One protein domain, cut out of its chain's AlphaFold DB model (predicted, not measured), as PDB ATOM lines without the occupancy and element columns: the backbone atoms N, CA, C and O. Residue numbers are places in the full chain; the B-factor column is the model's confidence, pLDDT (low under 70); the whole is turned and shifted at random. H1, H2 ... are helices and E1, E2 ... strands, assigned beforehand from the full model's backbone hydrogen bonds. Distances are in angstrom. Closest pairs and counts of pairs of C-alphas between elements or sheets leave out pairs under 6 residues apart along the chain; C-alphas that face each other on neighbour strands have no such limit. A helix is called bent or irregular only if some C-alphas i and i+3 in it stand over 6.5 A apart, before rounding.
ATOM      1  N   PRO A  35     -21.079 -36.014  12.224       41.69
ATOM      2  CA  PRO A  35     -20.665 -34.620  12.388       41.69
ATOM      3  C   PRO A  35     -20.545 -34.174  13.863       41.69
ATOM      4  O   PRO A  35     -19.668 -33.382  14.208       41.69
ATOM      5  N   ARG A  36     -21.319 -34.804  14.762       45.72
ATOM      6  CA  ARG A  36     -21.192 -34.687  16.225       45.72
ATOM      7  C   ARG A  36     -19.825 -35.159  16.738       45.72
ATOM      8  O   ARG A  36     -19.266 -34.538  17.634       45.72
ATOM      9  N   ASP A  37     -19.258 -36.204  16.136       42.47
ATOM     10  CA  ASP A  37     -17.930 -36.721  16.493       42.47
ATOM     11  C   ASP A  37     -16.799 -35.806  16.008       42.47
ATOM     12  O   ASP A  37     -15.743 -35.747  16.633       42.47
ATOM     13  N   LYS A  38     -17.024 -35.036  14.931       44.47
ATOM     14  CA  LYS A  38     -16.049 -34.051  14.439       44.47
ATOM     15  C   LYS A  38     -15.873 -32.908  15.433       44.47
ATOM     16  O   LYS A  38     -14.740 -32.576  15.746       44.47
ATOM     17  N   GLN A  39     -16.958 -32.392  16.019       47.00
ATOM     18  CA  GLN A  39     -16.901 -31.350  17.058       47.00
ATOM     19  C   GLN A  39     -16.202 -31.762  18.365       47.00
ATOM     20  O   GLN A  39     -15.810 -30.893  19.145       47.00
ATOM     21  N   LEU A  40     -16.075 -33.065  18.625       42.34
ATOM     22  CA  LEU A  40     -15.499 -33.619  19.855       42.34
ATOM     23  C   LEU A  40     -13.984 -33.860  19.763       42.34
ATOM     24  O   LEU A  40     -13.343 -34.131  20.780       42.34
ATOM     25  N   LEU A  41     -13.399 -33.753  18.567       38.22
ATOM     26  CA  LEU A  41     -11.950 -33.798  18.385       38.22
ATOM     27  C   LEU A  41     -11.317 -32.509  18.942       38.22
ATOM     28  O   LEU A  41     -11.959 -31.455  18.891       38.22
ATOM     29  N   PRO A  42     -10.068 -32.556  19.459       37.97
ATOM     30  CA  PRO A  42      -9.321 -31.347  19.797       37.97
ATOM     31  C   PRO A  42      -9.450 -30.341  18.649       37.97
ATOM     32  O   PRO A  42      -9.472 -30.766  17.494       37.97
ATOM     33  N   LEU A  43      -9.536 -29.045  18.968       41.78
ATOM     34  CA  LEU A  43      -9.794 -27.881  18.088       41.78
ATOM     35  C   LEU A  43      -8.975 -27.811  16.768       41.78
ATOM     36  O   LEU A  43      -9.121 -26.889  15.977       41.78
ATOM     37  N   GLU A  44      -8.118 -28.788  16.489       35.22
ATOM     38  CA  GLU A  44      -7.280 -28.935  15.307       35.22
ATOM     39  C   GLU A  44      -8.025 -29.092  13.977       35.22
ATOM     40  O   GLU A  44      -7.457 -28.760  12.943       35.22
ATOM     41  N   TRP A  45      -9.267 -29.579  13.949       35.78
ATOM     42  CA  TRP A  45      -9.995 -29.765  12.684       35.78
ATOM     43  C   TRP A  45     -10.667 -28.468  12.191       35.78
ATOM     44  O   TRP A  45     -10.702 -28.232  10.983       35.78
ATOM     45  N   GLN A  46     -11.073 -27.570  13.105       39.53
ATOM     46  CA  GLN A  46     -11.537 -26.210  12.772       39.53
ATOM     47  C   GLN A  46     -10.446 -25.385  12.068       39.53
ATOM     48  O   GLN A  46     -10.757 -24.459  11.314       39.53
ATOM     49  N   LYS A  47      -9.169 -25.771  12.237       40.41
ATOM     50  CA  LYS A  47      -8.026 -25.169  11.539       40.41
ATOM     51  C   LYS A  47      -8.173 -25.242  10.024       40.41
ATOM     52  O   LYS A  47      -7.835 -24.276   9.355       40.41
ATOM     53  N   TYR A  48      -8.666 -26.355   9.473       36.03
ATOM     54  CA  TYR A  48      -8.672 -26.593   8.023       36.03
ATOM     55  C   TYR A  48      -9.815 -25.888   7.284       36.03
ATOM     56  O   TYR A  48      -9.615 -25.451   6.148       36.03
ATOM     57  N   ASP A  49     -10.983 -25.748   7.912       39.12
ATOM     58  CA  ASP A  49     -12.132 -25.070   7.298       39.12
ATOM     59  C   ASP A  49     -11.910 -23.555   7.245       39.12
ATOM     60  O   ASP A  49     -12.184 -22.913   6.231       39.12
ATOM     61  N   TYR A  50     -11.285 -22.996   8.282       41.28
ATOM     62  CA  TYR A  50     -10.920 -21.585   8.332       41.28
ATOM     63  C   TYR A  50      -9.899 -21.177   7.253       41.28
ATOM     64  O   TYR A  50     -10.048 -20.124   6.637       41.28
ATOM     65  N   VAL A  51      -8.901 -22.032   6.966       39.59
ATOM     66  CA  VAL A  51      -7.880 -21.793   5.919       39.59
ATOM     67  C   VAL A  51      -8.529 -21.618   4.543       39.59
ATOM     68  O   VAL A  51      -8.222 -20.674   3.824       39.59
ATOM     69  N   LYS A  52      -9.444 -22.523   4.175       40.31
ATOM     70  CA  LYS A  52     -10.011 -22.576   2.819       40.31
ATOM     71  C   LYS A  52     -10.972 -21.428   2.518       40.31
ATOM     72  O   LYS A  52     -11.076 -21.018   1.367       40.31
ATOM     73  N   LEU A  53     -11.684 -20.941   3.530       47.56
ATOM     74  CA  LEU A  53     -12.685 -19.884   3.386       47.56
ATOM     75  C   LEU A  53     -12.044 -18.515   3.140       47.56
ATOM     76  O   LEU A  53     -12.441 -17.816   2.212       47.56
ATOM     77  N   VAL A  54     -11.008 -18.170   3.906       45.09
ATOM     78  CA  VAL A  54     -10.288 -16.895   3.764       45.09
ATOM     79  C   VAL A  54      -9.560 -16.796   2.414       45.09
ATOM     80  O   VAL A  54      -9.645 -15.765   1.745       45.09
ATOM     81  N   ASP A  55      -8.946 -17.888   1.946       42.91
ATOM     82  CA  ASP A  55      -8.312 -17.949   0.620       42.91
ATOM     83  C   ASP A  55      -9.325 -17.782  -0.532       42.91
ATOM     84  O   ASP A  55      -9.001 -17.217  -1.581       42.91
ATOM     85  N   HIS A  56     -10.572 -18.236  -0.349       45.34
ATOM     86  CA  HIS A  56     -11.619 -18.112  -1.365       45.34
ATOM     87  C   HIS A  56     -12.067 -16.656  -1.562       45.34
ATOM     88  O   HIS A  56     -12.209 -16.210  -2.702       45.34
ATOM     89  N   PHE A  57     -12.203 -15.886  -0.475       47.19
ATOM     90  CA  PHE A  57     -12.601 -14.474  -0.543       47.19
ATOM     91  C   PHE A  57     -11.593 -13.606  -1.307       47.19
ATOM     92  O   PHE A  57     -11.981 -12.678  -2.017       47.19
ATOM     93  N   ARG A  58     -10.302 -13.943  -1.238       44.12
ATOM     94  CA  ARG A  58      -9.245 -13.219  -1.957       44.12
ATOM     95  C   ARG A  58      -9.189 -13.549  -3.451       44.12
ATOM     96  O   ARG A  58      -8.839 -12.686  -4.245       44.12
ATOM     97  N   ASN A  59      -9.560 -14.769  -3.840       39.09
ATOM     98  CA  ASN A  59      -9.676 -15.141  -5.254       39.09
ATOM     99  C   ASN A  59     -10.955 -14.590  -5.905       39.09
ATOM    100  O   ASN A  59     -10.971 -14.391  -7.115       39.09
ATOM    101  N   SER A  60     -12.007 -14.308  -5.127       39.62
ATOM    102  CA  SER A  60     -13.239 -13.690  -5.641       39.62
ATOM    103  C   SER A  60     -13.150 -12.175  -5.871       39.62
ATOM    104  O   SER A  60     -14.040 -11.611  -6.492       39.62
ATOM    105  N   MET A  76     -21.635 -17.178  -1.253       56.28
ATOM    106  CA  MET A  76     -20.968 -17.283   0.032       56.28
ATOM    107  C   MET A  76     -20.841 -18.756   0.425       56.28
ATOM    108  O   MET A  76     -21.840 -19.469   0.548       56.28
ATOM    109  N   ILE A  77     -19.612 -19.218   0.655       61.91
ATOM    110  CA  ILE A  77     -19.395 -20.501   1.322       61.91
ATOM    111  C   ILE A  77     -19.792 -20.288   2.789       61.91
ATOM    112  O   ILE A  77     -19.063 -19.680   3.564       61.91
ATOM    113  N   GLU A  78     -20.997 -20.719   3.156       68.62
ATOM    114  CA  GLU A  78     -21.438 -20.751   4.553       68.62
ATOM    115  C   GLU A  78     -20.685 -21.850   5.305       68.62
ATOM    116  O   GLU A  78     -20.487 -22.953   4.782       68.62
ATOM    117  N   ALA A  79     -20.317 -21.576   6.555       69.69
ATOM    118  CA  ALA A  79     -19.826 -22.629   7.429       69.69
ATOM    119  C   ALA A  79     -20.917 -23.704   7.651       69.69
ATOM    120  O   ALA A  79     -22.118 -23.399   7.589       69.69
ATOM    121  N   PRO A  80     -20.533 -24.970   7.902       80.69
ATOM    122  CA  PRO A  80     -21.494 -26.033   8.179       80.69
ATOM    123  C   PRO A  80     -22.431 -25.670   9.336       80.69
ATOM    124  O   PRO A  80     -22.017 -25.081  10.335       80.69
ATOM    125  N   LEU A  81     -23.717 -26.000   9.190       82.44
ATOM    126  CA  LEU A  81     -24.764 -25.562  10.124       82.44
ATOM    127  C   LEU A  81     -24.538 -26.068  11.551       82.44
ATOM    128  O   LEU A  81     -24.978 -25.457  12.519       82.44
ATOM    129  N   ASP A  82     -23.828 -27.172  11.665       79.19
ATOM    130  CA  ASP A  82     -23.502 -27.890  12.875       79.19
ATOM    131  C   ASP A  82     -22.098 -27.552  13.384       79.19
ATOM    132  O   ASP A  82     -21.470 -28.392  14.007       79.19
ATOM    133  N   ILE A  83     -21.561 -26.362  13.108       81.75
ATOM    134  CA  ILE A  83     -20.270 -25.906  13.635       81.75
ATOM    135  C   ILE A  83     -20.443 -24.527  14.250       81.75
ATOM    136  O   ILE A  83     -21.030 -23.628  13.649       81.75
ATOM    137  N   TRP A  84     -19.901 -24.364  15.453       84.94
ATOM    138  CA  TRP A  84     -19.747 -23.054  16.059       84.94
ATOM    139  C   TRP A  84     -18.438 -22.425  15.591       84.94
ATOM    140  O   TRP A  84     -17.355 -22.949  15.872       84.94
ATOM    141  N   ASN A  85     -18.543 -21.315  14.867       81.88
ATOM    142  CA  ASN A  85     -17.412 -20.450  14.565       81.88
ATOM    143  C   ASN A  85     -17.916 -19.008  14.384       81.88
ATOM    144  O   ASN A  85     -18.467 -18.678  13.328       81.88
ATOM    145  N   PRO A  86     -17.715 -18.132  15.382       79.75
ATOM    146  CA  PRO A  86     -18.276 -16.789  15.355       79.75
ATOM    147  C   PRO A  86     -17.648 -15.874  14.302       79.75
ATOM    148  O   PRO A  86     -18.274 -14.902  13.880       79.75
ATOM    149  N   ILE A  87     -16.464 -16.212  13.792       75.69
ATOM    150  CA  ILE A  87     -15.783 -15.427  12.758       75.69
ATOM    151  C   ILE A  87     -16.285 -15.784  11.351       75.69
ATOM    152  O   ILE A  87     -16.265 -14.937  10.458       75.69
ATOM    153  N   LEU A  88     -16.779 -17.008  11.137       75.06
ATOM    154  CA  LEU A  88     -17.233 -17.444   9.818       75.06
ATOM    155  C   LEU A  88     -18.628 -16.907   9.458       75.06
ATOM    156  O   LEU A  88     -19.466 -16.674  10.340       75.06
ATOM    157  N   PRO A  89     -18.891 -16.727   8.151       75.62
ATOM    158  CA  PRO A  89     -20.203 -16.356   7.658       75.62
ATOM    159  C   PRO A  89     -21.256 -17.419   7.968       75.62
ATOM    160  O   PRO A  89     -21.210 -18.548   7.470       75.62
ATOM    161  N   HIS A  90     -22.258 -17.004   8.741       83.12
ATOM    162  CA  HIS A  90     -23.490 -17.744   8.968       83.12
ATOM    163  C   HIS A  90     -24.682 -16.814   8.762       83.12
ATOM    164  O   HIS A  90     -24.916 -15.896   9.544       83.12
ATOM    165  N   THR A  91     -25.456 -17.075   7.714       85.00
ATOM    166  CA  THR A  91     -26.715 -16.377   7.403       85.00
ATOM    167  C   THR A  91     -27.950 -17.160   7.834       85.00
ATOM    168  O   THR A  91     -29.053 -16.625   7.800       85.00
ATOM    169  N   THR A  92     -27.785 -18.423   8.233       89.44
ATOM    170  CA  THR A  92     -28.896 -19.273   8.678       89.44
ATOM    171  C   THR A  92     -29.335 -18.877  10.098       89.44
ATOM    172  O   THR A  92     -28.491 -18.880  10.998       89.44
ATOM    173  N   PRO A  93     -30.628 -18.580  10.330       92.38
ATOM    174  CA  PRO A  93     -31.135 -18.194  11.645       92.38
ATOM    175  C   PRO A  93     -31.018 -19.275  12.718       92.38
ATOM    176  O   PRO A  93     -31.236 -20.466  12.462       92.38
ATOM    177  N   ILE A  94     -30.759 -18.831  13.945       95.06
ATOM    178  CA  ILE A  94     -30.929 -19.637  15.150       95.06
ATOM    179  C   ILE A  94     -32.422 -19.719  15.483       95.06
ATOM    180  O   ILE A  94     -33.151 -18.735  15.355       95.06
ATOM    181  N   ASN A  95     -32.887 -20.894  15.904       94.62
ATOM    182  CA  ASN A  95     -34.295 -21.141  16.234       94.62
ATOM    183  C   ASN A  95     -34.539 -21.639  17.667       94.62
ATOM    184  O   ASN A  95     -35.683 -21.621  18.111       94.62
ATOM    185  N   ASP A  96     -33.498 -22.054  18.391       95.00
ATOM    186  CA  ASP A  96     -33.614 -22.486  19.785       95.00
ATOM    187  C   ASP A  96     -32.285 -22.289  20.529       95.00
ATOM    188  O   ASP A  96     -31.216 -22.354  19.915       95.00
ATOM    189  N   ILE A  97     -32.356 -22.059  21.842       96.75
ATOM    190  CA  ILE A  97     -31.216 -21.860  22.745       96.75
ATOM    191  C   ILE A  97     -31.467 -22.632  24.043       96.75
ATOM    192  O   ILE A  97     -32.531 -22.542  24.650       96.75
ATOM    193  N   THR A  98     -30.448 -23.333  24.536       95.25
ATOM    194  CA  THR A  98     -30.449 -23.938  25.871       95.25
ATOM    195  C   THR A  98     -29.083 -23.800  26.535       95.25
ATOM    196  O   THR A  98     -28.063 -23.639  25.873       95.25
ATOM    197  N   VAL A  99     -29.039 -23.914  27.861       94.38
ATOM    198  CA  VAL A  99     -27.789 -24.028  28.625       94.38
ATOM    199  C   VAL A  99     -27.755 -25.383  29.318       94.38
ATOM    200  O   VAL A  99     -28.788 -25.875  29.779       94.38
ATOM    201  N   ARG A 100     -26.580 -26.017  29.363       90.38
ATOM    202  CA  ARG A 100     -26.365 -27.282  30.079       90.38
ATOM    203  C   ARG A 100     -25.112 -27.209  30.935       90.38
ATOM    204  O   ARG A 100     -24.092 -26.652  30.527       90.38
ATOM    205  N   SER A 101     -25.216 -27.794  32.122       88.75
ATOM    206  CA  SER A 101     -24.111 -27.996  33.051       88.75
ATOM    207  C   SER A 101     -23.572 -29.419  32.936       88.75
ATOM    208  O   SER A 101     -24.320 -30.362  32.686       88.75
ATOM    209  N   CYS A 102     -22.275 -29.556  33.157       83.94
ATOM    210  CA  CYS A 102     -21.464 -30.702  32.794       83.94
ATOM    211  C   CYS A 102     -20.460 -31.011  33.897       83.94
ATOM    212  O   CYS A 102     -19.611 -30.178  34.201       83.94
ATOM    213  N   SER A 103     -20.500 -32.216  34.465       79.69
ATOM    214  CA  SER A 103     -19.550 -32.629  35.512       79.69
ATOM    215  C   SER A 103     -18.192 -33.097  34.976       79.69
ATOM    216  O   SER A 103     -17.279 -33.322  35.765       79.69
ATOM    217  N   ILE A 104     -18.047 -33.243  33.657       76.88
ATOM    218  CA  ILE A 104     -16.813 -33.648  32.973       76.88
ATOM    219  C   ILE A 104     -16.488 -32.663  31.840       76.88
ATOM    220  O   ILE A 104     -17.409 -32.050  31.290       76.88
ATOM    221  N   PRO A 105     -15.206 -32.493  31.467       69.50
ATOM    222  CA  PRO A 105     -14.841 -31.630  30.352       69.50
ATOM    223  C   PRO A 105     -15.277 -32.245  29.011       69.50
ATOM    224  O   PRO A 105     -15.271 -33.473  28.872       69.50
ATOM    225  N   PRO A 106     -15.544 -31.417  27.981       65.75
ATOM    226  CA  PRO A 106     -15.923 -31.882  26.644       65.75
ATOM    227  C   PRO A 106     -14.987 -32.912  26.009       65.75
ATOM    228  O   PRO A 106     -15.437 -33.800  25.296       65.75
ATOM    229  N   SER A 107     -13.682 -32.835  26.283       61.72
ATOM    230  CA  SER A 107     -12.696 -33.781  25.742       61.72
ATOM    231  C   SER A 107     -12.894 -35.217  26.242       61.72
ATOM    232  O   SER A 107     -12.437 -36.163  25.604       61.72
ATOM    233  N   MET A 108     -13.579 -35.394  27.374       66.31
ATOM    234  CA  MET A 108     -13.913 -36.700  27.945       66.31
ATOM    235  C   MET A 108     -15.360 -37.119  27.658       66.31
ATOM    236  O   MET A 108     -15.754 -38.242  27.975       66.31
ATOM    237  N   GLU A 109     -16.140 -36.253  27.009       65.25
ATOM    238  CA  GLU A 109     -17.546 -36.487  26.688       65.25
ATOM    239  C   GLU A 109     -17.739 -37.697  25.765       65.25
ATOM    240  O   GLU A 109     -18.658 -38.482  25.982       65.25
ATOM    241  N   TYR A 110     -16.827 -37.915  24.808       56.62
ATOM    242  CA  TYR A 110     -16.847 -39.074  23.904       56.62
ATOM    243  C   TYR A 110     -16.806 -40.426  24.647       56.62
ATOM    244  O   TYR A 110     -17.337 -41.425  24.164       56.62
ATOM    245  N   TYR A 111     -16.191 -40.471  25.833       56.22
ATOM    246  CA  TYR A 111     -15.989 -41.712  26.587       56.22
ATOM    247  C   TYR A 111     -17.064 -41.976  27.642       56.22
ATOM    248  O   TYR A 111     -17.339 -43.140  27.938       56.22
ATOM    249  N   PHE A 112     -17.649 -40.921  28.211       62.50
ATOM    250  CA  PHE A 112     -18.517 -41.032  29.386       62.50
ATOM    251  C   PHE A 112     -19.940 -40.489  29.177       62.50
ATOM    252  O   PHE A 112     -20.830 -40.949  29.880       62.50
ATOM    253  N   GLY A 113     -20.161 -39.622  28.177       60.91
ATOM    254  CA  GLY A 113     -21.472 -39.092  27.772       60.91
ATOM    255  C   GLY A 113     -22.178 -38.170  28.785       60.91
ATOM    256  O   GLY A 113     -21.938 -38.272  29.980       60.91
ATOM    257  N   ASP A 114     -23.050 -37.285  28.264       65.38
ATOM    258  CA  ASP A 114     -24.115 -36.474  28.928       65.38
ATOM    259  C   ASP A 114     -23.967 -34.934  28.947       65.38
ATOM    260  O   ASP A 114     -24.710 -34.250  29.653       65.38
ATOM    261  N   CYS A 115     -23.085 -34.342  28.136       78.25
ATOM    262  CA  CYS A 115     -22.930 -32.881  28.090       78.25
ATOM    263  C   CYS A 115     -23.784 -32.170  27.021       78.25
ATOM    264  O   CYS A 115     -24.300 -31.080  27.278       78.25
ATOM    265  N   TYR A 116     -23.995 -32.765  25.844       83.06
ATOM    266  CA  TYR A 116     -24.954 -32.254  24.853       83.06
ATOM    267  C   TYR A 116     -26.413 -32.450  25.304       83.06
ATOM    268  O   TYR A 116     -26.753 -33.507  25.844       83.06
ATOM    269  N   PRO A 117     -27.313 -31.484  25.031       87.06
ATOM    270  CA  PRO A 117     -28.731 -31.676  25.294       87.06
ATOM    271  C   PRO A 117     -29.293 -32.839  24.449       87.06
ATOM    272  O   PRO A 117     -28.857 -33.039  23.310       87.06
ATOM    273  N   PRO A 118     -30.260 -33.610  24.980       86.00
ATOM    274  CA  PRO A 118     -30.873 -34.707  24.240       86.00
ATOM    275  C   PRO A 118     -31.606 -34.184  22.996       86.00
ATOM    276  O   PRO A 118     -32.145 -33.075  23.002       86.00
ATOM    277  N   SER A 119     -31.612 -34.991  21.936       86.25
ATOM    278  CA  SER A 119     -32.354 -34.730  20.703       86.25
ATOM    279  C   SER A 119     -32.741 -36.035  20.015       86.25
ATOM    280  O   SER A 119     -31.988 -37.012  20.065       86.25
ATOM    281  N   THR A 120     -33.909 -36.048  19.384       90.75
ATOM    282  CA  THR A 120     -34.358 -37.108  18.474       90.75
ATOM    283  C   THR A 120     -33.941 -36.816  17.029       90.75
ATOM    284  O   THR A 120     -33.658 -35.676  16.662       90.75
ATOM    285  N   ILE A 121     -33.931 -37.845  16.176       86.06
ATOM    286  CA  ILE A 121     -33.594 -37.692  14.750       86.06
ATOM    287  C   ILE A 121     -34.599 -36.755  14.067       86.06
ATOM    288  O   ILE A 121     -34.224 -35.942  13.225       86.06
ATOM    289  N   GLU A 122     -35.873 -36.836  14.448       87.94
ATOM    290  CA  GLU A 122     -36.939 -35.980  13.935       87.94
ATOM    291  C   GLU A 122     -36.753 -34.515  14.355       87.94
ATOM    292  O   GLU A 122     -36.976 -33.606  13.550       87.94
ATOM    293  N   GLU A 123     -36.323 -34.273  15.595       88.88
ATOM    294  CA  GLU A 123     -36.005 -32.932  16.090       88.88
ATOM    295  C   GLU A 123     -34.781 -32.343  15.393       88.88
ATOM    296  O   GLU A 123     -34.856 -31.201  14.942       88.88
ATOM    297  N   ASP A 124     -33.699 -33.110  15.240       88.12
ATOM    298  CA  ASP A 124     -32.496 -32.667  14.524       88.12
ATOM    299  C   ASP A 124     -32.792 -32.404  13.039       88.12
ATOM    300  O   ASP A 124     -32.313 -31.422  12.472       88.12
ATOM    301  N   ALA A 125     -33.637 -33.222  12.402       86.56
ATOM    302  CA  ALA A 125     -34.063 -33.014  11.017       86.56
ATOM    303  C   ALA A 125     -34.958 -31.775  10.840       86.56
ATOM    304  O   ALA A 125     -35.030 -31.197   9.750       86.56
ATOM    305  N   LYS A 126     -35.676 -31.366  11.892       89.56
ATOM    306  CA  LYS A 126     -36.530 -30.177  11.874       89.56
ATOM    307  C   LYS A 126     -35.731 -28.927  12.244       89.56
ATOM    308  O   LYS A 126     -35.570 -28.030  11.418       89.56
ATOM    309  N   TYR A 127     -35.221 -28.872  13.465       90.69
ATOM    310  CA  TYR A 127     -34.616 -27.687  14.070       90.69
ATOM    311  C   TYR A 127     -33.111 -27.562  13.812       90.69
ATOM    312  O   TYR A 127     -32.557 -26.478  13.993       90.69
ATOM    313  N   GLY A 128     -32.471 -28.629  13.336       90.94
ATOM    314  CA  GLY A 128     -31.021 -28.751  13.260       90.94
ATOM    315  C   GLY A 128     -30.439 -29.378  14.532       90.94
ATOM    316  O   GLY A 128     -31.076 -29.333  15.590       90.94
ATOM    317  N   PRO A 129     -29.229 -29.958  14.447       90.88
ATOM    318  CA  PRO A 129     -28.542 -30.500  15.609       90.88
ATOM    319  C   PRO A 129     -28.148 -29.391  16.591       90.88
ATOM    320  O   PRO A 129     -27.988 -28.226  16.220       90.88
ATOM    321  N   TRP A 130     -27.947 -29.765  17.855       90.75
ATOM    322  CA  TRP A 130     -27.391 -28.855  18.856       90.75
ATOM    323  C   TRP A 130     -25.950 -28.477  18.520       90.75
ATOM    324  O   TRP A 130     -25.082 -29.337  18.371       90.75
ATOM    325  N   VAL A 131     -25.685 -27.177  18.496       90.56
ATOM    326  CA  VAL A 131     -24.359 -26.592  18.324       90.56
ATOM    327  C   VAL A 131     -23.937 -25.958  19.638       90.56
ATOM    328  O   VAL A 131     -24.682 -25.174  20.217       90.56
ATOM    329  N   ARG A 132     -22.751 -26.317  20.129       89.81
ATOM    330  CA  ARG A 132     -22.188 -25.790  21.375       89.81
ATOM    331  C   ARG A 132     -21.400 -24.511  21.108       89.81
ATOM    332  O   ARG A 132     -20.461 -24.542  20.318       89.81
ATOM    333  N   VAL A 133     -21.707 -23.442  21.835       89.50
ATOM    334  CA  VAL A 133     -20.846 -22.255  21.930       89.50
ATOM    335  C   VAL A 133     -19.561 -22.665  22.648       89.50
ATOM    336  O   VAL A 133     -19.618 -23.249  23.731       89.50
ATOM    337  N   GLY A 134     -18.401 -22.435  22.033       77.31
ATOM    338  CA  GLY A 134     -17.170 -23.145  22.395       77.31
ATOM    339  C   GLY A 134     -16.612 -22.840  23.786       77.31
ATOM    340  O   GLY A 134     -15.910 -23.678  24.356       77.31
ATOM    341  N   LEU A 135     -16.933 -21.679  24.359       84.06
ATOM    342  CA  LEU A 135     -16.369 -21.223  25.629       84.06
ATOM    343  C   LEU A 135     -17.213 -21.653  26.838       84.06
ATOM    344  O   LEU A 135     -18.437 -21.531  26.860       84.06
ATOM    345  N   ASN A 136     -16.528 -22.154  27.871       87.75
ATOM    346  CA  ASN A 136     -17.136 -22.550  29.140       87.75
ATOM    347  C   ASN A 136     -17.523 -21.303  29.953       87.75
ATOM    348  O   ASN A 136     -16.644 -20.550  30.370       87.75
ATOM    349  N   LEU A 137     -18.809 -21.144  30.271       90.75
ATOM    350  CA  LEU A 137     -19.319 -20.050  31.114       90.75
ATOM    351  C   LEU A 137     -18.770 -20.090  32.549       90.75
ATOM    352  O   LEU A 137     -18.853 -19.128  33.297       90.75
ATOM    353  N   ASN A 138     -18.195 -21.212  32.951       89.06
ATOM    354  CA  ASN A 138     -17.665 -21.429  34.284       89.06
ATOM    355  C   ASN A 138     -16.125 -21.418  34.312       89.06
ATOM    356  O   ASN A 138     -15.528 -21.832  35.301       89.06
ATOM    357  N   ILE A 139     -15.457 -20.957  33.245       86.94
ATOM    358  CA  ILE A 139     -13.996 -21.083  33.094       86.94
ATOM    359  C   ILE A 139     -13.183 -20.340  34.166       86.94
ATOM    360  O   ILE A 139     -12.090 -20.784  34.504       86.94
ATOM    361  N   GLN A 140     -13.704 -19.242  34.723       85.75
ATOM    362  CA  GLN A 140     -12.968 -18.403  35.678       85.75
ATOM    363  C   GLN A 140     -13.209 -18.762  37.154       85.75
ATOM    364  O   GLN A 140     -12.412 -18.383  38.010       85.75
ATOM    365  N   ASP A 141     -14.332 -19.409  37.480       80.75
ATOM    366  CA  ASP A 141     -14.749 -19.604  38.882       80.75
ATOM    367  C   ASP A 141     -15.588 -20.859  39.135       80.75
ATOM    368  O   ASP A 141     -16.068 -21.083  40.246       80.75
ATOM    369  N   GLY A 142     -15.849 -21.655  38.104       76.69
ATOM    370  CA  GLY A 142     -16.814 -22.727  38.217       76.69
ATOM    371  C   GLY A 142     -16.220 -24.045  38.677       76.69
ATOM    372  O   GLY A 142     -15.128 -24.445  38.286       76.69
ATOM    373  N   SER A 143     -17.001 -24.761  39.484       75.56
ATOM    374  CA  SER A 143     -16.654 -26.111  39.959       75.56
ATOM    375  C   SER A 143     -16.980 -27.219  38.944       75.56
ATOM    376  O   SER A 143     -16.689 -28.388  39.184       75.56
ATOM    377  N   TYR A 144     -17.628 -26.862  37.834       84.94
ATOM    378  CA  TYR A 144     -18.031 -27.745  36.741       84.94
ATOM    379  C   TYR A 144     -18.217 -26.927  35.458       84.94
ATOM    380  O   TYR A 144     -18.316 -25.700  35.509       84.94
ATOM    381  N   TRP A 145     -18.286 -27.589  34.307       86.94
ATOM    382  CA  TRP A 145     -18.404 -26.926  33.009       86.94
ATOM    383  C   TRP A 145     -19.850 -26.540  32.705       86.94
ATOM    384  O   TRP A 145     -20.785 -27.247  33.069       86.94
ATOM    385  N   GLN A 146     -20.051 -25.422  32.021       90.50
ATOM    386  CA  GLN A 146     -21.368 -24.963  31.609       90.50
ATOM    387  C   GLN A 146     -21.276 -24.297  30.244       90.50
ATOM    388  O   GLN A 146     -20.432 -23.430  30.033       90.50
ATOM    389  N   TYR A 147     -22.148 -24.700  29.324       91.31
ATOM    390  CA  TYR A 147     -22.105 -24.251  27.937       91.31
ATOM    391  C   TYR A 147     -23.478 -23.807  27.449       91.31
ATOM    392  O   TYR A 147     -24.508 -24.361  27.848       91.31
ATOM    393  N   VAL A 148     -23.467 -22.824  26.552       94.56
ATOM    394  CA  VAL A 148     -24.629 -22.444  25.748       94.56
ATOM    395  C   VAL A 148     -24.678 -23.345  24.520       94.56
ATOM    396  O   VAL A 148     -23.653 -23.625  23.898       94.56
ATOM    397  N   TYR A 149     -25.876 -23.787  24.169       94.06
ATOM    398  CA  TYR A 149     -26.159 -24.540  22.961       94.06
ATOM    399  C   TYR A 149     -27.262 -23.834  22.193       94.06
ATOM    400  O   TYR A 149     -28.194 -23.303  22.796       94.06
ATOM    401  N   TYR A 150     -27.186 -23.871  20.873       95.56
ATOM    402  CA  TYR A 150     -28.248 -23.373  20.016       95.56
ATOM    403  C   TYR A 150     -28.523 -24.331  18.861       95.56
ATOM    404  O   TYR A 150     -27.731 -25.235  18.581       95.56
ATOM    405  N   ARG A 151     -29.649 -24.132  18.179       94.06
ATOM    406  CA  ARG A 151     -30.009 -24.841  16.944       94.06
ATOM    407  C   ARG A 151     -30.215 -23.871  15.803       94.06
ATOM    408  O   ARG A 151     -30.681 -22.755  16.016       94.06
ATOM    409  N   ARG A 152     -29.921 -24.313  14.584       91.81
ATOM    410  CA  ARG A 152     -30.152 -23.533  13.367       91.81
ATOM    411  C   ARG A 152     -30.700 -24.405  12.249       91.81
ATOM    412  O   ARG A 152     -30.293 -25.552  12.088       91.81
ATOM    413  N   SER A 153     -31.613 -23.847  11.461       88.75
ATOM    414  CA  SER A 153     -32.293 -24.558  10.376       88.75
ATOM    415  C   SER A 153     -32.589 -23.604   9.230       88.75
ATOM    416  O   SER A 153     -32.963 -22.459   9.453       88.75
ATOM    417  N   ARG A 154     -32.446 -24.089   7.992       86.50
ATOM    418  CA  ARG A 154     -32.787 -23.342   6.765       86.50
ATOM    419  C   ARG A 154     -34.256 -23.491   6.362       86.50
ATOM    420  O   ARG A 154     -34.666 -23.033   5.299       86.50
ATOM    421  N   ARG A 155     -35.039 -24.208   7.165       88.12
ATOM    422  CA  ARG A 155     -36.449 -24.464   6.898       88.12
ATOM    423  C   ARG A 155     -37.276 -23.193   7.087       88.12
ATOM    424  O   ARG A 155     -37.201 -22.555   8.128       88.12
ATOM    425  N   LEU A 156     -38.105 -22.880   6.094       88.31
ATOM    426  CA  LEU A 156     -38.966 -21.691   6.085       88.31
ATOM    427  C   LEU A 156     -40.209 -21.831   6.978       88.31
ATOM    428  O   LEU A 156     -40.861 -20.842   7.281       88.31
ATOM    429  N   ASP A 157     -40.561 -23.053   7.391       90.69
ATOM    430  CA  ASP A 157     -41.707 -23.341   8.263       90.69
ATOM    431  C   ASP A 157     -41.369 -23.251   9.761       90.69
ATOM    432  O   ASP A 157     -42.180 -23.633  10.607       90.69
ATOM    433  N   ILE A 158     -40.174 -22.763  10.099       91.31
ATOM    434  CA  ILE A 158     -39.663 -22.691  11.468       91.31
ATOM    435  C   ILE A 158     -39.511 -21.232  11.889       91.31
ATOM    436  O   ILE A 158     -39.016 -20.387  11.146       91.31
ATOM    437  N   SER A 159     -39.972 -20.946  13.102       93.12
ATOM    438  CA  SER A 159     -39.768 -19.661  13.757       93.12
ATOM    439  C   SER A 159     -38.291 -19.450  14.090       93.12
ATOM    440  O   SER A 159     -37.582 -20.409  14.387       93.12
ATOM    441  N   TYR A 160     -37.827 -18.208  14.086       94.25
ATOM    442  CA  TYR A 160     -36.427 -17.885  14.358       94.25
ATOM    443  C   TYR A 160     -36.300 -16.882  15.497       94.25
ATOM    444  O   TYR A 160     -37.259 -16.199  15.845       94.25
ATOM    445  N   ILE A 161     -35.105 -16.799  16.066       96.12
ATOM    446  CA  ILE A 161     -34.777 -15.856  17.129       96.12
ATOM    447  C   ILE A 161     -34.262 -14.565  16.498       96.12
ATOM    448  O   ILE A 161     -33.364 -14.606  15.662       96.12
ATOM    449  N   ASP A 162     -34.812 -13.420  16.886       94.56
ATOM    450  CA  ASP A 162     -34.414 -12.078  16.426       94.56
ATOM    451  C   ASP A 162     -33.934 -11.163  17.569       94.56
ATOM    452  O   ASP A 162     -33.298 -10.132  17.317       94.56
ATOM    453  N   ASP A 163     -34.175 -11.550  18.824       94.62
ATOM    454  CA  ASP A 163     -33.688 -10.820  19.989       94.62
ATOM    455  C   ASP A 163     -33.370 -11.718  21.191       94.62
ATOM    456  O   ASP A 163     -33.966 -12.781  21.376       94.62
ATOM    457  N   VAL A 164     -32.406 -11.284  22.008       95.75
ATOM    458  CA  VAL A 164     -31.893 -12.022  23.174       95.75
ATOM    459  C   VAL A 164     -31.511 -11.076  24.310       95.75
ATOM    460  O   VAL A 164     -30.921 -10.019  24.087       95.75
ATOM    461  N   LYS A 165     -31.815 -11.478  25.546       95.38
ATOM    462  CA  LYS A 165     -31.525 -10.728  26.777       95.38
ATOM    463  C   LYS A 165     -31.084 -11.665  27.894       95.38
ATOM    464  O   LYS A 165     -31.385 -12.859  27.873       95.38
ATOM    465  N   ILE A 166     -30.390 -11.127  28.888       95.06
ATOM    466  CA  ILE A 166     -30.084 -11.816  30.141       95.06
ATOM    467  C   ILE A 166     -30.784 -11.062  31.261       95.06
ATOM    468  O   ILE A 166     -30.448  -9.913  31.516       95.06
ATOM    469  N   LEU A 167     -31.721 -11.718  31.943       94.19
ATOM    470  CA  LEU A 167     -32.420 -11.126  33.083       94.19
ATOM    471  C   LEU A 167     -32.110 -11.900  34.361       94.19
ATOM    472  O   LEU A 167     -32.064 -13.138  34.344       94.19
ATOM    473  N   THR A 168     -31.898 -11.181  35.460       92.75
ATOM    474  CA  THR A 168     -31.821 -11.779  36.795       92.75
ATOM    475  C   THR A 168     -33.207 -12.125  37.335       92.75
ATOM    476  O   THR A 168     -34.228 -11.668  36.823       92.75
ATOM    477  N   GLU A 169     -33.258 -12.958  38.375       88.00
ATOM    478  CA  GLU A 169     -34.520 -13.359  39.016       88.00
ATOM    479  C   GLU A 169     -35.306 -12.157  39.588       88.00
ATOM    480  O   GLU A 169     -36.534 -12.200  39.654       88.00
ATOM    481  N   SER A 170     -34.622 -11.080  39.999       86.00
ATOM    482  CA  SER A 170     -35.249  -9.859  40.527       86.00
ATOM    483  C   SER A 170     -35.634  -8.820  39.471       86.00
ATOM    484  O   SER A 170     -36.420  -7.914  39.773       86.00
ATOM    485  N   GLU A 171     -35.122  -8.927  38.244       85.56
ATOM    486  CA  GLU A 171     -35.436  -7.991  37.165       85.56
ATOM    487  C   GLU A 171     -36.870  -8.179  36.640       85.56
ATOM    488  O   GLU A 171     -37.418  -9.280  36.565       85.56
ATOM    489  N   SER A 172     -37.528  -7.068  36.292       74.56
ATOM    490  CA  SER A 172     -38.937  -7.096  35.901       74.56
ATOM    491  C   SER A 172     -39.123  -7.630  34.482       74.56
ATOM    492  O   SER A 172     -38.584  -7.085  33.529       74.56
ATOM    493  N   THR A 173     -39.993  -8.625  34.326       83.75
ATOM    494  CA  THR A 173     -40.395  -9.187  33.024       83.75
ATOM    495  C   THR A 173     -41.594  -8.471  32.393       83.75
ATOM    496  O   THR A 173     -42.189  -8.979  31.448       83.75
ATOM    497  N   LYS A 174     -41.988  -7.296  32.910       76.44
ATOM    498  CA  LYS A 174     -43.196  -6.570  32.469       76.44
ATOM    499  C   LYS A 174     -43.159  -6.135  31.003       76.44
ATOM    500  O   LYS A 174     -44.222  -6.004  30.405       76.44
ATOM    501  N   ASP A 175     -41.964  -5.943  30.454       77.25
ATOM    502  CA  ASP A 175     -41.757  -5.518  29.067       77.25
ATOM    503  C   ASP A 175     -41.644  -6.705  28.087       77.25
ATOM    504  O   ASP A 175     -41.445  -6.500  26.890       77.25
ATOM    505  N   LEU A 176     -41.768  -7.946  28.576       88.38
ATOM    506  CA  LEU A 176     -41.736  -9.157  27.756       88.38
ATOM    507  C   LEU A 176     -43.161  -9.601  27.408       88.38
ATOM    508  O   LEU A 176     -43.984  -9.847  28.292       88.38
ATOM    509  N   ASP A 177     -43.455  -9.725  26.116       90.44
ATOM    510  CA  ASP A 177     -44.719 -10.281  25.636       90.44
ATOM    511  C   ASP A 177     -44.714 -11.827  25.613       90.44
ATOM    512  O   ASP A 177     -43.773 -12.486  26.057       90.44
ATOM    513  N   ALA A 178     -45.784 -12.430  25.085       89.06
ATOM    514  CA  ALA A 178     -45.928 -13.887  25.009       89.06
ATOM    515  C   ALA A 178     -44.958 -14.579  24.025       89.06
ATOM    516  O   ALA A 178     -44.938 -15.809  23.968       89.06
ATOM    517  N   SER A 179     -44.194 -13.816  23.240       93.06
ATOM    518  CA  SER A 179     -43.238 -14.322  22.248       93.06
ATOM    519  C   SER A 179     -41.824 -14.470  22.823       93.06
ATOM    520  O   SER A 179     -40.931 -14.954  22.126       93.06
ATOM    521  N   TRP A 180     -41.608 -14.082  24.085       94.69
ATOM    522  CA  TRP A 180     -40.353 -14.268  24.811       94.69
ATOM    523  C   TRP A 180     -40.325 -15.582  25.590       94.69
ATOM    524  O   TRP A 180     -41.229 -15.897  26.365       94.69
ATOM    525  N   PHE A 181     -39.233 -16.325  25.438       94.94
ATOM    526  CA  PHE A 181     -39.023 -17.622  26.069       94.94
ATOM    527  C   PHE A 181     -37.812 -17.576  26.992       94.94
ATOM    528  O   PHE A 181     -36.760 -17.050  26.636       94.94
ATOM    529  N   ARG A 182     -37.964 -18.153  28.187       94.62
ATOM    530  CA  ARG A 182     -36.891 -18.279  29.177       94.62
ATOM    531  C   ARG A 182     -36.192 -19.625  29.036       94.62
ATOM    532  O   ARG A 182     -36.836 -20.669  29.125       94.62
ATOM    533  N   VAL A 183     -34.867 -19.610  28.945       95.81
ATOM    534  CA  VAL A 183     -34.043 -20.813  29.097       95.81
ATOM    535  C   VAL A 183     -34.084 -21.268  30.556       95.81
ATOM    536  O   VAL A 183     -33.776 -20.502  31.460       95.81
ATOM    537  N   ASN A 184     -34.450 -22.528  30.803       91.25
ATOM    538  CA  ASN A 184     -34.698 -23.031  32.164       91.25
ATOM    539  C   ASN A 184     -33.454 -23.089  33.067       91.25
ATOM    540  O   ASN A 184     -33.580 -23.063  34.290       91.25
ATOM    541  N   GLN A 185     -32.264 -23.217  32.484       92.38
ATOM    542  CA  GLN A 185     -31.020 -23.386  33.226       92.38
ATOM    543  C   GLN A 185     -30.430 -22.024  33.619       92.38
ATOM    544  O   GLN A 185     -30.267 -21.148  32.772       92.38
ATOM    545  N   ASN A 186     -30.069 -21.870  34.897       92.88
ATOM    546  CA  ASN A 186     -29.381 -20.679  35.401       92.88
ATOM    547  C   ASN A 186     -27.961 -20.615  34.820       92.88
ATOM    548  O   ASN A 186     -27.155 -21.512  35.065       92.88
ATOM    549  N   ILE A 187     -27.628 -19.540  34.107       93.00
ATOM    550  CA  ILE A 187     -26.322 -19.383  33.446       93.00
ATOM    551  C   ILE A 187     -25.183 -19.052  34.414       93.00
ATOM    552  O   ILE A 187     -24.016 -19.181  34.059       93.00
ATOM    553  N   ARG A 188     -25.522 -18.639  35.639       91.50
ATOM    554  CA  ARG A 188     -24.585 -18.411  36.750       91.50
ATOM    555  C   ARG A 188     -24.416 -19.647  37.633       91.50
ATOM    556  O   ARG A 188     -23.723 -19.606  38.649       91.50
ATOM    557  N   SER A 189     -25.055 -20.760  37.271       88.31
ATOM    558  CA  SER A 189     -24.988 -22.001  38.035       88.31
ATOM    559  C   SER A 189     -23.550 -22.525  38.089       88.31
ATOM    560  O   SER A 189     -22.922 -22.748  37.058       88.31
ATOM    561  N   GLY A 190     -23.026 -22.745  39.294       83.56
ATOM    562  CA  GLY A 190     -21.665 -23.254  39.500       83.56
ATOM    563  C   GLY A 190     -20.610 -22.177  39.715       83.56
ATOM    564  O   GLY A 190     -19.506 -22.535  40.111       83.56
ATOM    565  N   LEU A 191     -20.963 -20.898  39.530       84.25
ATOM    566  CA  LEU A 191     -20.203 -19.751  40.034       84.25
ATOM    567  C   LEU A 191     -20.433 -19.583  41.555       84.25
ATOM    568  O   LEU A 191     -20.992 -20.462  42.218       84.25
ATOM    569  N   LYS A 192     -20.016 -18.447  42.133       78.12
ATOM    570  CA  LYS A 192     -20.170 -18.161  43.574       78.12
ATOM    571  C   LYS A 192     -21.624 -18.350  44.050       78.12
ATOM    572  O   LYS A 192     -22.521 -17.757  43.452       78.12
ATOM    573  N   PRO A 193     -21.868 -19.039  45.184       71.94
ATOM    574  CA  PRO A 193     -23.218 -19.240  45.731       71.94
ATOM    575  C   PRO A 193     -23.992 -17.954  46.052       71.94
ATOM    576  O   PRO A 193     -25.211 -17.986  46.159       71.94
ATOM    577  N   SER A 194     -23.293 -16.828  46.237       76.81
ATOM    578  CA  SER A 194     -23.890 -15.515  46.498       76.81
ATOM    579  C   SER A 194     -24.351 -14.778  45.235       76.81
ATOM    580  O   SER A 194     -24.927 -13.702  45.357       76.81
ATOM    581  N   ALA A 195     -24.043 -15.285  44.037       81.44
ATOM    582  CA  ALA A 195     -24.457 -14.656  42.789       81.44
ATOM    583  C   ALA A 195     -25.957 -14.877  42.557       81.44
ATOM    584  O   ALA A 195     -26.447 -16.004  42.612       81.44
ATOM    585  N   GLU A 196     -26.681 -13.796  42.271       90.00
ATOM    586  CA  GLU A 196     -28.089 -13.873  41.888       90.00
ATOM    587  C   GLU A 196     -28.247 -14.683  40.594       90.00
ATOM    588  O   GLU A 196     -27.458 -14.514  39.658       90.00
ATOM    589  N   ALA A 197     -29.261 -15.554  40.544       92.00
ATOM    590  CA  ALA A 197     -29.567 -16.352  39.365       92.00
ATOM    591  C   ALA A 197     -29.894 -15.459  38.161       92.00
ATOM    592  O   ALA A 197     -30.585 -14.450  38.294       92.00
ATOM    593  N   ALA A 198     -29.394 -15.851  36.988       93.94
ATOM    594  CA  ALA A 198     -29.639 -15.156  35.732       93.94
ATOM    595  C   ALA A 198     -29.993 -16.155  34.630       93.94
ATOM    596  O   ALA A 198     -29.477 -17.278  34.594       93.94
ATOM    597  N   TYR A 199     -30.868 -15.737  33.721       95.62
ATOM    598  CA  TYR A 199     -31.429 -16.592  32.681       95.62
ATOM    599  C   TYR A 199     -31.377 -15.896  31.328       95.62
ATOM    600  O   TYR A 199     -31.599 -14.689  31.229       95.62
ATOM    601  N   ILE A 200     -31.110 -16.676  30.279       96.44
ATOM    602  CA  ILE A 200     -31.243 -16.200  28.902       96.44
ATOM    603  C   ILE A 200     -32.729 -16.166  28.561       96.44
ATOM    604  O   ILE A 200     -33.440 -17.159  28.737       96.44
ATOM    605  N   TRP A 201     -33.168 -15.032  28.041       96.19
ATOM    606  CA  TRP A 201     -34.466 -14.843  27.421       96.19
ATOM    607  C   TRP A 201     -34.263 -14.587  25.936       96.19
ATOM    608  O   TRP A 201     -33.369 -13.833  25.560       96.19
ATOM    609  N   TYR A 202     -35.075 -15.207  25.092       96.44
ATOM    610  CA  TYR A 202     -35.008 -15.002  23.652       96.44
ATOM    611  C   TYR A 202     -36.400 -14.792  23.066       96.44
ATOM    612  O   TYR A 202     -37.366 -15.428  23.492       96.44
ATOM    613  N   HIS A 203     -36.505 -13.874  22.114       96.00
ATOM    614  CA  HIS A 203     -37.741 -13.576  21.403       96.00
ATOM    615  C   HIS A 203     -37.839 -14.452  20.157       96.00
ATOM    616  O   HIS A 203     -36.866 -14.593  19.414       96.00
ATOM    617  N   ILE A 204     -39.005 -15.057  19.937       94.12
ATOM    618  CA  ILE A 204     -39.278 -15.866  18.754       94.12
ATOM    619  C   ILE A 204     -40.130 -15.065  17.772       94.12
ATOM    620  O   ILE A 204     -41.290 -14.743  18.036       94.12
ATOM    621  N   HIS A 205     -39.593 -14.850  16.579       92.81
ATOM    622  CA  HIS A 205     -40.324 -14.306  15.449       92.81
ATOM    623  C   HIS A 205     -41.021 -15.414  14.650       92.81
ATOM    624  O   HIS A 205     -40.510 -16.525  14.493       92.81
ATOM    625  N   LYS A 206     -42.198 -15.111  14.092       90.69
ATOM    626  CA  LYS A 206     -42.941 -16.043  13.226       90.69
ATOM    627  C   LYS A 206     -42.119 -16.442  11.986       90.69
ATOM    628  O   LYS A 206     -41.283 -15.646  11.549       90.69
ATOM    629  N   PRO A 207     -42.384 -17.624  11.392       89.38
ATOM    630  CA  PRO A 207     -41.667 -18.080  10.207       89.38
ATOM    631  C   PRO A 207     -41.717 -17.046   9.076       89.38
ATOM    632  O   PRO A 207     -42.746 -16.399   8.858       89.38
ATOM    633  N   SER A 208     -40.596 -16.887   8.376       85.06
ATOM    634  CA  SER A 208     -40.446 -15.958   7.257       85.06
ATOM    635  C   SER A 208     -40.337 -16.727   5.943       85.06
ATOM    636  O   SER A 208     -39.761 -17.812   5.892       85.06
ATOM    637  N   ASN A 209     -40.848 -16.137   4.861       86.50
ATOM    638  CA  ASN A 209     -40.603 -16.641   3.506       86.50
ATOM    639  C   ASN A 209     -39.163 -16.363   3.038       86.50
ATOM    640  O   ASN A 209     -38.720 -16.946   2.051       86.50
ATOM    641  N   ASP A 210     -38.450 -15.472   3.731       84.00
ATOM    642  CA  ASP A 210     -37.027 -15.230   3.530       84.00
ATOM    643  C   ASP A 210     -36.208 -16.213   4.392       84.00
ATOM    644  O   ASP A 210     -36.319 -16.166   5.622       84.00
ATOM    645  N   PRO A 211     -35.379 -17.093   3.791       77.94
ATOM    646  CA  PRO A 211     -34.521 -18.016   4.536       77.94
ATOM    647  C   PRO A 211     -33.416 -17.320   5.342       77.94
ATOM    648  O   PRO A 211     -32.774 -17.976   6.164       77.94
ATOM    649  N   ARG A 212     -33.147 -16.031   5.091       84.00
ATOM    650  CA  ARG A 212     -32.068 -15.254   5.722       84.00
ATOM    651  C   ARG A 212     -32.580 -13.876   6.177       84.00
ATOM    652  O   ARG A 212     -32.078 -12.856   5.708       84.00
ATOM    653  N   PRO A 213     -33.558 -13.823   7.101       86.62
ATOM    654  CA  PRO A 213     -34.110 -12.562   7.571       86.62
ATOM    655  C   PRO A 213     -33.006 -11.693   8.199       86.62
ATOM    656  O   PRO A 213     -32.286 -12.171   9.078       86.62
ATOM    657  N   PRO A 214     -32.889 -10.404   7.837       85.69
ATOM    658  CA  PRO A 214     -31.812  -9.539   8.327       85.69
ATOM    659  C   PRO A 214     -31.908  -9.235   9.829       85.69
ATOM    660  O   PRO A 214     -30.909  -8.883  10.451       85.69
ATOM    661  N   SER A 215     -33.097  -9.364  10.425       88.62
ATOM    662  CA  SER A 215     -33.302  -9.201  11.868       88.62
ATOM    663  C   SER A 215     -32.957 -10.451  12.680       88.62
ATOM    664  O   SER A 215     -32.867 -10.360  13.901       88.62
ATOM    665  N   ALA A 216     -32.769 -11.606  12.036       92.62
ATOM    666  CA  ALA A 216     -32.544 -12.865  12.727       92.62
ATOM    667  C   ALA A 216     -31.158 -12.925  13.371       92.62
ATOM    668  O   ALA A 216     -30.161 -12.513  12.781       92.62
ATOM    669  N   ILE A 217     -31.074 -13.512  14.557       94.88
ATOM    670  CA  ILE A 217     -29.808 -13.860  15.189       94.88
ATOM    671  C   ILE A 217     -29.247 -15.102  14.500       94.88
ATOM    672  O   ILE A 217     -29.926 -16.123  14.377       94.88
ATOM    673  N   THR A 218     -28.000 -15.021  14.047       93.31
ATOM    674  CA  THR A 218     -27.337 -16.102  13.300       93.31
ATOM    675  C   THR A 218     -26.218 -16.779  14.085       93.31
ATOM    676  O   THR A 218     -25.840 -17.915  13.782       93.31
ATOM    677  N   GLU A 219     -25.691 -16.110  15.112       93.56
ATOM    678  CA  GLU A 219     -24.589 -16.619  15.922       93.56
ATOM    679  C   GLU A 219     -24.580 -16.025  17.332       93.56
ATOM    680  O   GLU A 219     -25.012 -14.885  17.528       93.56
ATOM    681  N   ILE A 220     -24.065 -16.800  18.291       94.31
ATOM    682  CA  ILE A 220     -23.877 -16.403  19.691       94.31
ATOM    683  C   ILE A 220     -22.431 -16.694  20.100       94.31
ATOM    684  O   ILE A 220     -21.900 -17.771  19.822       94.31
ATOM    685  N   ASP A 221     -21.812 -15.746  20.795       93.31
ATOM    686  CA  ASP A 221     -20.436 -15.841  21.278       93.31
ATOM    687  C   ASP A 221     -20.302 -15.308  22.715       93.31
ATOM    688  O   ASP A 221     -21.153 -14.557  23.202       93.31
ATOM    689  N   VAL A 222     -19.240 -15.704  23.407       92.31
ATOM    690  CA  VAL A 222     -18.887 -15.240  24.750       92.31
ATOM    691  C   VAL A 222     -17.849 -14.133  24.627       92.31
ATOM    692  O   VAL A 222     -16.844 -14.287  23.946       92.31
ATOM    693  N   LEU A 223     -18.068 -13.024  25.330       92.56
ATOM    694  CA  LEU A 223     -17.142 -11.896  25.359       92.56
ATOM    695  C   LEU A 223     -16.611 -11.691  26.773       92.56
ATOM    696  O   LEU A 223     -17.394 -11.541  27.721       92.56
ATOM    697  N   PHE A 224     -15.288 -11.617  26.900       92.81
ATOM    698  CA  PHE A 224     -14.626 -11.295  28.154       92.81
ATOM    699  C   PHE A 224     -14.207  -9.820  28.219       92.81
ATOM    700  O   PHE A 224     -13.873  -9.180  27.225       92.81
ATOM    701  N   GLY A 225     -14.215  -9.271  29.432       92.50
ATOM    702  CA  GLY A 225     -13.820  -7.898  29.719       92.50
ATOM    703  C   GLY A 225     -14.829  -6.832  29.278       92.50
ATOM    704  O   GLY A 225     -15.992  -7.093  28.937       92.50
ATOM    705  N   HIS A 226     -14.371  -5.579  29.318       89.75
ATOM    706  CA  HIS A 226     -15.163  -4.386  28.980       89.75
ATOM    707  C   HIS A 226     -14.992  -3.922  27.531       89.75
ATOM    708  O   HIS A 226     -15.711  -3.026  27.098       89.75
ATOM    709  N   GLY A 227     -14.086  -4.549  26.773       91.06
ATOM    710  CA  GLY A 227     -13.822  -4.206  25.376       91.06
ATOM    711  C   GLY A 227     -15.052  -4.336  24.463       91.06
ATOM    712  O   GLY A 227     -16.046  -4.962  24.818       91.06
ATOM    713  N   PRO A 228     -15.040  -3.747  23.270       93.06
ATOM    714  CA  PRO A 228     -16.122  -3.924  22.304       93.06
ATOM    715  C   PRO A 228     -16.273  -5.399  21.902       93.06
ATOM    716  O   PRO A 228     -15.314  -6.168  21.944       93.06
ATOM    717  N   ALA A 229     -17.486  -5.785  21.503       91.88
ATOM    718  CA  ALA A 229     -17.703  -7.084  20.873       91.88
ATOM    719  C   ALA A 229     -16.989  -7.149  19.512       91.88
ATOM    720  O   ALA A 229     -16.646  -6.111  18.932       91.88
ATOM    721  N   TRP A 230     -16.797  -8.365  18.996       90.31
ATOM    722  CA  TRP A 230     -16.317  -8.566  17.629       90.31
ATOM    723  C   TRP A 230     -17.191  -7.784  16.624       90.31
ATOM    724  O   TRP A 230     -18.390  -7.618  16.878       90.31
ATOM    725  N   PRO A 231     -16.649  -7.279  15.497       87.81
ATOM    726  CA  PRO A 231     -17.457  -6.585  14.496       87.81
ATOM    727  C   PRO A 231     -18.732  -7.355  14.112       87.81
ATOM    728  O   PRO A 231     -18.707  -8.574  13.960       87.81
ATOM    729  N   ASP A 232     -19.848  -6.629  13.990       86.88
ATOM    730  CA  ASP A 232     -21.216  -7.133  13.751       86.88
ATOM    731  C   ASP A 232     -21.877  -7.927  14.893       86.88
ATOM    732  O   ASP A 232     -23.050  -8.304  14.788       86.88
ATOM    733  N   PHE A 233     -21.185  -8.105  16.023       92.00
ATOM    734  CA  PHE A 233     -21.776  -8.616  17.255       92.00
ATOM    735  C   PHE A 233     -22.221  -7.474  18.175       92.00
ATOM    736  O   PHE A 233     -21.594  -6.419  18.270       92.00
ATOM    737  N   HIS A 234     -23.310  -7.704  18.902       92.94
ATOM    738  CA  HIS A 234     -23.802  -6.831  19.963       92.94
ATOM    739  C   HIS A 234     -23.885  -7.622  21.266       92.94
ATOM    740  O   HIS A 234     -24.185  -8.815  21.266       92.94
ATOM    741  N   ARG A 235     -23.593  -6.961  22.387       94.62
ATOM    742  CA  ARG A 235     -23.757  -7.552  23.722       94.62
ATOM    743  C   ARG A 235     -25.243  -7.786  23.992       94.62
ATOM    744  O   ARG A 235     -26.065  -6.958  23.605       94.62
ATOM    745  N   PHE A 236     -25.564  -8.890  24.661       94.31
ATOM    746  CA  PHE A 236     -26.920  -9.132  25.150       94.31
ATOM    747  C   PHE A 236     -27.304  -8.006  26.115       94.31
ATOM    748  O   PHE A 236     -26.473  -7.542  26.903       94.31
ATOM    749  N   GLU A 237     -28.559  -7.570  26.060       92.19
ATOM    750  CA  GLU A 237     -29.072  -6.598  27.024       92.19
ATOM    751  C   GLU A 237     -29.273  -7.253  28.398       92.19
ATOM    752  O   GLU A 237     -29.672  -8.417  28.483       92.19
ATOM    753  N   GLY A 238     -29.034  -6.490  29.469       90.75
ATOM    754  CA  GLY A 238     -29.259  -6.909  30.854       90.75
ATOM    755  C   GLY A 238     -27.994  -7.367  31.587       90.75
ATOM    756  O   GLY A 238     -26.927  -6.759  31.448       90.75
ATOM    757  N   ALA A 239     -28.120  -8.395  32.427       91.19
ATOM    758  CA  ALA A 239     -27.074  -8.812  33.358       91.19
ATOM    759  C   ALA A 239     -25.895  -9.543  32.688       91.19
ATOM    760  O   ALA A 239     -26.005 -10.144  31.622       91.19
ATOM    761  N   ASN A 240     -24.729  -9.538  33.342       92.62
ATOM    762  CA  ASN A 240     -23.568 -10.301  32.875       92.62
ATOM    763  C   ASN A 240     -23.678 -11.777  33.270       92.62
ATOM    764  O   ASN A 240     -24.243 -12.111  34.314       92.62
ATOM    765  N   VAL A 241     -23.036 -12.666  32.512       92.06
ATOM    766  CA  VAL A 241     -22.857 -14.056  32.955       92.06
ATOM    767  C   VAL A 241     -21.978 -14.084  34.202       92.06
ATOM    768  O   VAL A 241     -22.297 -14.768  35.164       92.06
ATOM    769  N   GLN A 242     -20.918 -13.277  34.231       90.81
ATOM    770  CA  GLN A 242     -20.083 -13.095  35.409       90.81
ATOM    771  C   GLN A 242     -19.690 -11.626  35.545       90.81
ATOM    772  O   GLN A 242     -19.209 -11.011  34.590       90.81
ATOM    773  N   ASP A 243     -19.892 -11.074  36.737       89.44
ATOM    774  CA  ASP A 243     -19.458  -9.721  37.069       89.44
ATOM    775  C   ASP A 243     -17.960  -9.692  37.408       89.44
ATOM    776  O   ASP A 243     -17.374 -10.684  37.857       89.44
ATOM    777  N   GLU A 244     -17.332  -8.544  37.166       89.12
ATOM    778  CA  GLU A 244     -15.920  -8.328  37.478       89.12
ATOM    779  C   GLU A 244     -15.690  -8.389  38.996       89.12
ATOM    780  O   GLU A 244     -16.462  -7.845  39.788       89.12
ATOM    781  N   SER A 245     -14.634  -9.083  39.419       85.88
ATOM    782  CA  SER A 245     -14.221  -9.151  40.825       85.88
ATOM    783  C   SER A 245     -12.719  -9.410  40.924       85.88
ATOM    784  O   SER A 245     -12.059  -9.591  39.906       85.88
ATOM    785  N   ASP A 246     -12.166  -9.426  42.138       79.12
ATOM    786  CA  ASP A 246     -10.725  -9.612  42.329       79.12
ATOM    787  C   ASP A 246     -10.210 -10.890  41.632       79.12
ATOM    788  O   ASP A 246     -10.714 -11.996  41.864       79.12
ATOM    789  N   GLY A 247      -9.254 -10.707  40.715       77.88
ATOM    790  CA  GLY A 247      -8.679 -11.752  39.863       77.88
ATOM    791  C   GLY A 247      -9.570 -12.287  38.731       77.88
ATOM    792  O   GLY A 247      -9.168 -13.241  38.066       77.88
ATOM    793  N   LYS A 248     -10.763 -11.723  38.492       87.62
ATOM    794  CA  LYS A 248     -11.763 -12.253  37.547       87.62
ATOM    795  C   LYS A 248     -12.326 -11.180  36.632       87.62
ATOM    796  O   LYS A 248     -12.832 -10.157  37.084       87.62
ATOM    797  N   GLN A 249     -12.323 -11.475  35.340       91.75
ATOM    798  CA  GLN A 249     -12.817 -10.581  34.306       91.75
ATOM    799  C   GLN A 249     -14.330 -10.692  34.151       91.75
ATOM    800  O   GLN A 249     -14.920 -11.762  34.318       91.75
ATOM    801  N   ARG A 250     -14.959  -9.576  33.773       92.75
ATOM    802  CA  ARG A 250     -16.352  -9.559  33.318       92.75
ATOM    803  C   ARG A 250     -16.539 -10.573  32.185       92.75
ATOM    804  O   ARG A 250     -15.690 -10.668  31.307       92.75
ATOM    805  N   MET A 251     -17.662 -11.279  32.168       93.50
ATOM    806  CA  MET A 251     -18.032 -12.174  31.074       93.50
ATOM    807  C   MET A 251     -19.499 -11.972  30.710       93.50
ATOM    808  O   MET A 251     -20.374 -11.955  31.578       93.50
ATOM    809  N   THR A 252     -19.774 -11.817  29.422       94.12
ATOM    810  CA  THR A 252     -21.126 -11.642  28.882       94.12
ATOM    811  C   THR A 252     -21.325 -12.483  27.622       94.12
ATOM    812  O   THR A 252     -20.379 -13.093  27.124       94.12
ATOM    813  N   LEU A 253     -22.553 -12.505  27.107       95.44
ATOM    814  CA  LEU A 253     -22.876 -13.084  25.808       95.44
ATOM    815  C   LEU A 253     -23.047 -11.979  24.769       95.44
ATOM    816  O   LEU A 253     -23.471 -10.859  25.069       95.44
ATOM    817  N   THR A 254     -22.720 -12.309  23.531       95.25
ATOM    818  CA  THR A 254     -22.898 -11.456  22.364       95.25
ATOM    819  C   THR A 254     -23.614 -12.231  21.272       95.25
ATOM    820  O   THR A 254     -23.465 -13.446  21.167       95.25
ATOM    821  N   ALA A 255     -24.428 -11.544  20.482       94.81
ATOM    822  CA  ALA A 255     -25.138 -12.122  19.353       94.81
ATOM    823  C   ALA A 255     -24.815 -11.344  18.084       94.81
ATOM    824  O   ALA A 255     -24.546 -10.144  18.118       94.81
ATOM    825  N   ARG A 256     -24.910 -12.018  16.948       93.25
ATOM    826  CA  ARG A 256     -24.830 -11.404  15.625       93.25
ATOM    827  C   ARG A 256     -26.211 -11.440  14.971       93.25
ATOM    828  O   ARG A 256     -26.817 -12.507  14.897       93.25
ATOM    829  N   LYS A 257     -26.711 -10.273  14.543       90.19
ATOM    830  CA  LYS A 257     -28.000 -10.108  13.840       90.19
ATOM    831  C   LYS A 257     -27.751  -9.993  12.340       90.19
ATOM    832  O   LYS A 257     -27.173  -9.004  11.887       90.19
ATOM    833  N   GLY A 258     -28.164 -11.018  11.599       83.50
ATOM    834  CA  GLY A 258     -27.761 -11.245  10.217       83.50
ATOM    835  C   GLY A 258     -26.248 -11.424  10.091       83.50
ATOM    836  O   GLY A 258     -25.500 -11.288  11.053       83.50
TER     837      GLY A 258
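This is residues 35 to 60 and 76 to 258 of the 939 residues of the protein "Metallo-dependent phosphatase" of Wallemia mellicola (UniProt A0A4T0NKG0). Two small three-stranded sheets, E3 E5 E4 and E6 E8 E7, stand partly face to face as a loose sandwich, and a ribbon of two strands, E1 and E2, packs along one open side of it. Short H4 packs on one end of this ribbon, while H1, H2 and H3 lie at the outside, with H2 the farthest out. The printed part has 209 residues, with named elements in the order H1 H2 E1 H3 H4 E2 E3 E4 E5 E6 E7 E8; the class is mixed, helices and strands, but under half of the residues are in named elements. The three sheets are antiparallel. The whole is compact, with a radius of gyration of the C-alphas of 17.1 A and spans of 51 by 40 by 37 A.

Start at H1, residues 35 to 38, and H2, residues 46 to 59, which are apart. E1, residues 94 to 102, is antiparallel to E2, residues 145 to 152; look at N 98 and O 149, 2.8 A apart. H3, residues 106 to 112, is irregular, but only just: C-alphas 107 and 110 are 7.0 A apart. H1 and H3 are close but not clearly touching, their closest C-alphas, those of Asp 37 and Tyr 110, 7.9 A apart. H4, residues 121 to 127, comes closest to E2 at the C-alphas of Tyr 127 and Arg 151, 6.1 A. In H4 each O i to N i+4 pair is within hydrogen-bond range, in H2 8 of 10 and in H3 1 of 3, with 3 of 4 O i to N i+3 pairs; H1 is too short for an i+4 pair. E3, residues 160 to 168, bends by 58 degrees at residue 163; its closest C-alpha to E1 is Tyr 160, 4.3 A from that of Asn 95. E5, residues 198 to 205, is antiparallel to E3, with N 165 and O 201 at 2.8 A, and forms a hairpin with E4, residues 180 to 182, with N 181 and O 202 at 2.8 A. E6, residues 217 to 224, is antiparallel to E8, residues 251 to 257, with N 221 and O 254 at 2.9 A. E7, residues 233 to 235, forms a hairpin with E8, with N 234 and O 255 at 2.8 A. The sheet E3 E5 E4 and the sheet E6 E8 E7 make a sandwich, two sheets face to face; the parts that face each other are 10.3 A centre to centre, and their best planes are 36 degrees apart.

Find C-alpha 35 at (-20.665, -34.620, 12.388), where H1 begins. H2 is 21.2 A long, E1 22.9 A, E2 23.1 A, E3 23.7 A, E5 22.9 A, E6 20.1 A and E8 20.0 A. E8 ends at C-alpha 257, (-28.000, -10.108, 13.840).

The C-alphas of Asn 59 and Ser 194, the two farthest apart, are 53.7 A apart. Residues 61 to 75 are not printed, and C-alphas 60 and 76 are 10.2 A apart across the cut. The links H4 to E2, E3 to E4, E4 to E5, E5 to E6 and E7 to E8 are long. The model's pLDDT is under 70 at residues 35 to 60, 76 to 79 and 105 to 114.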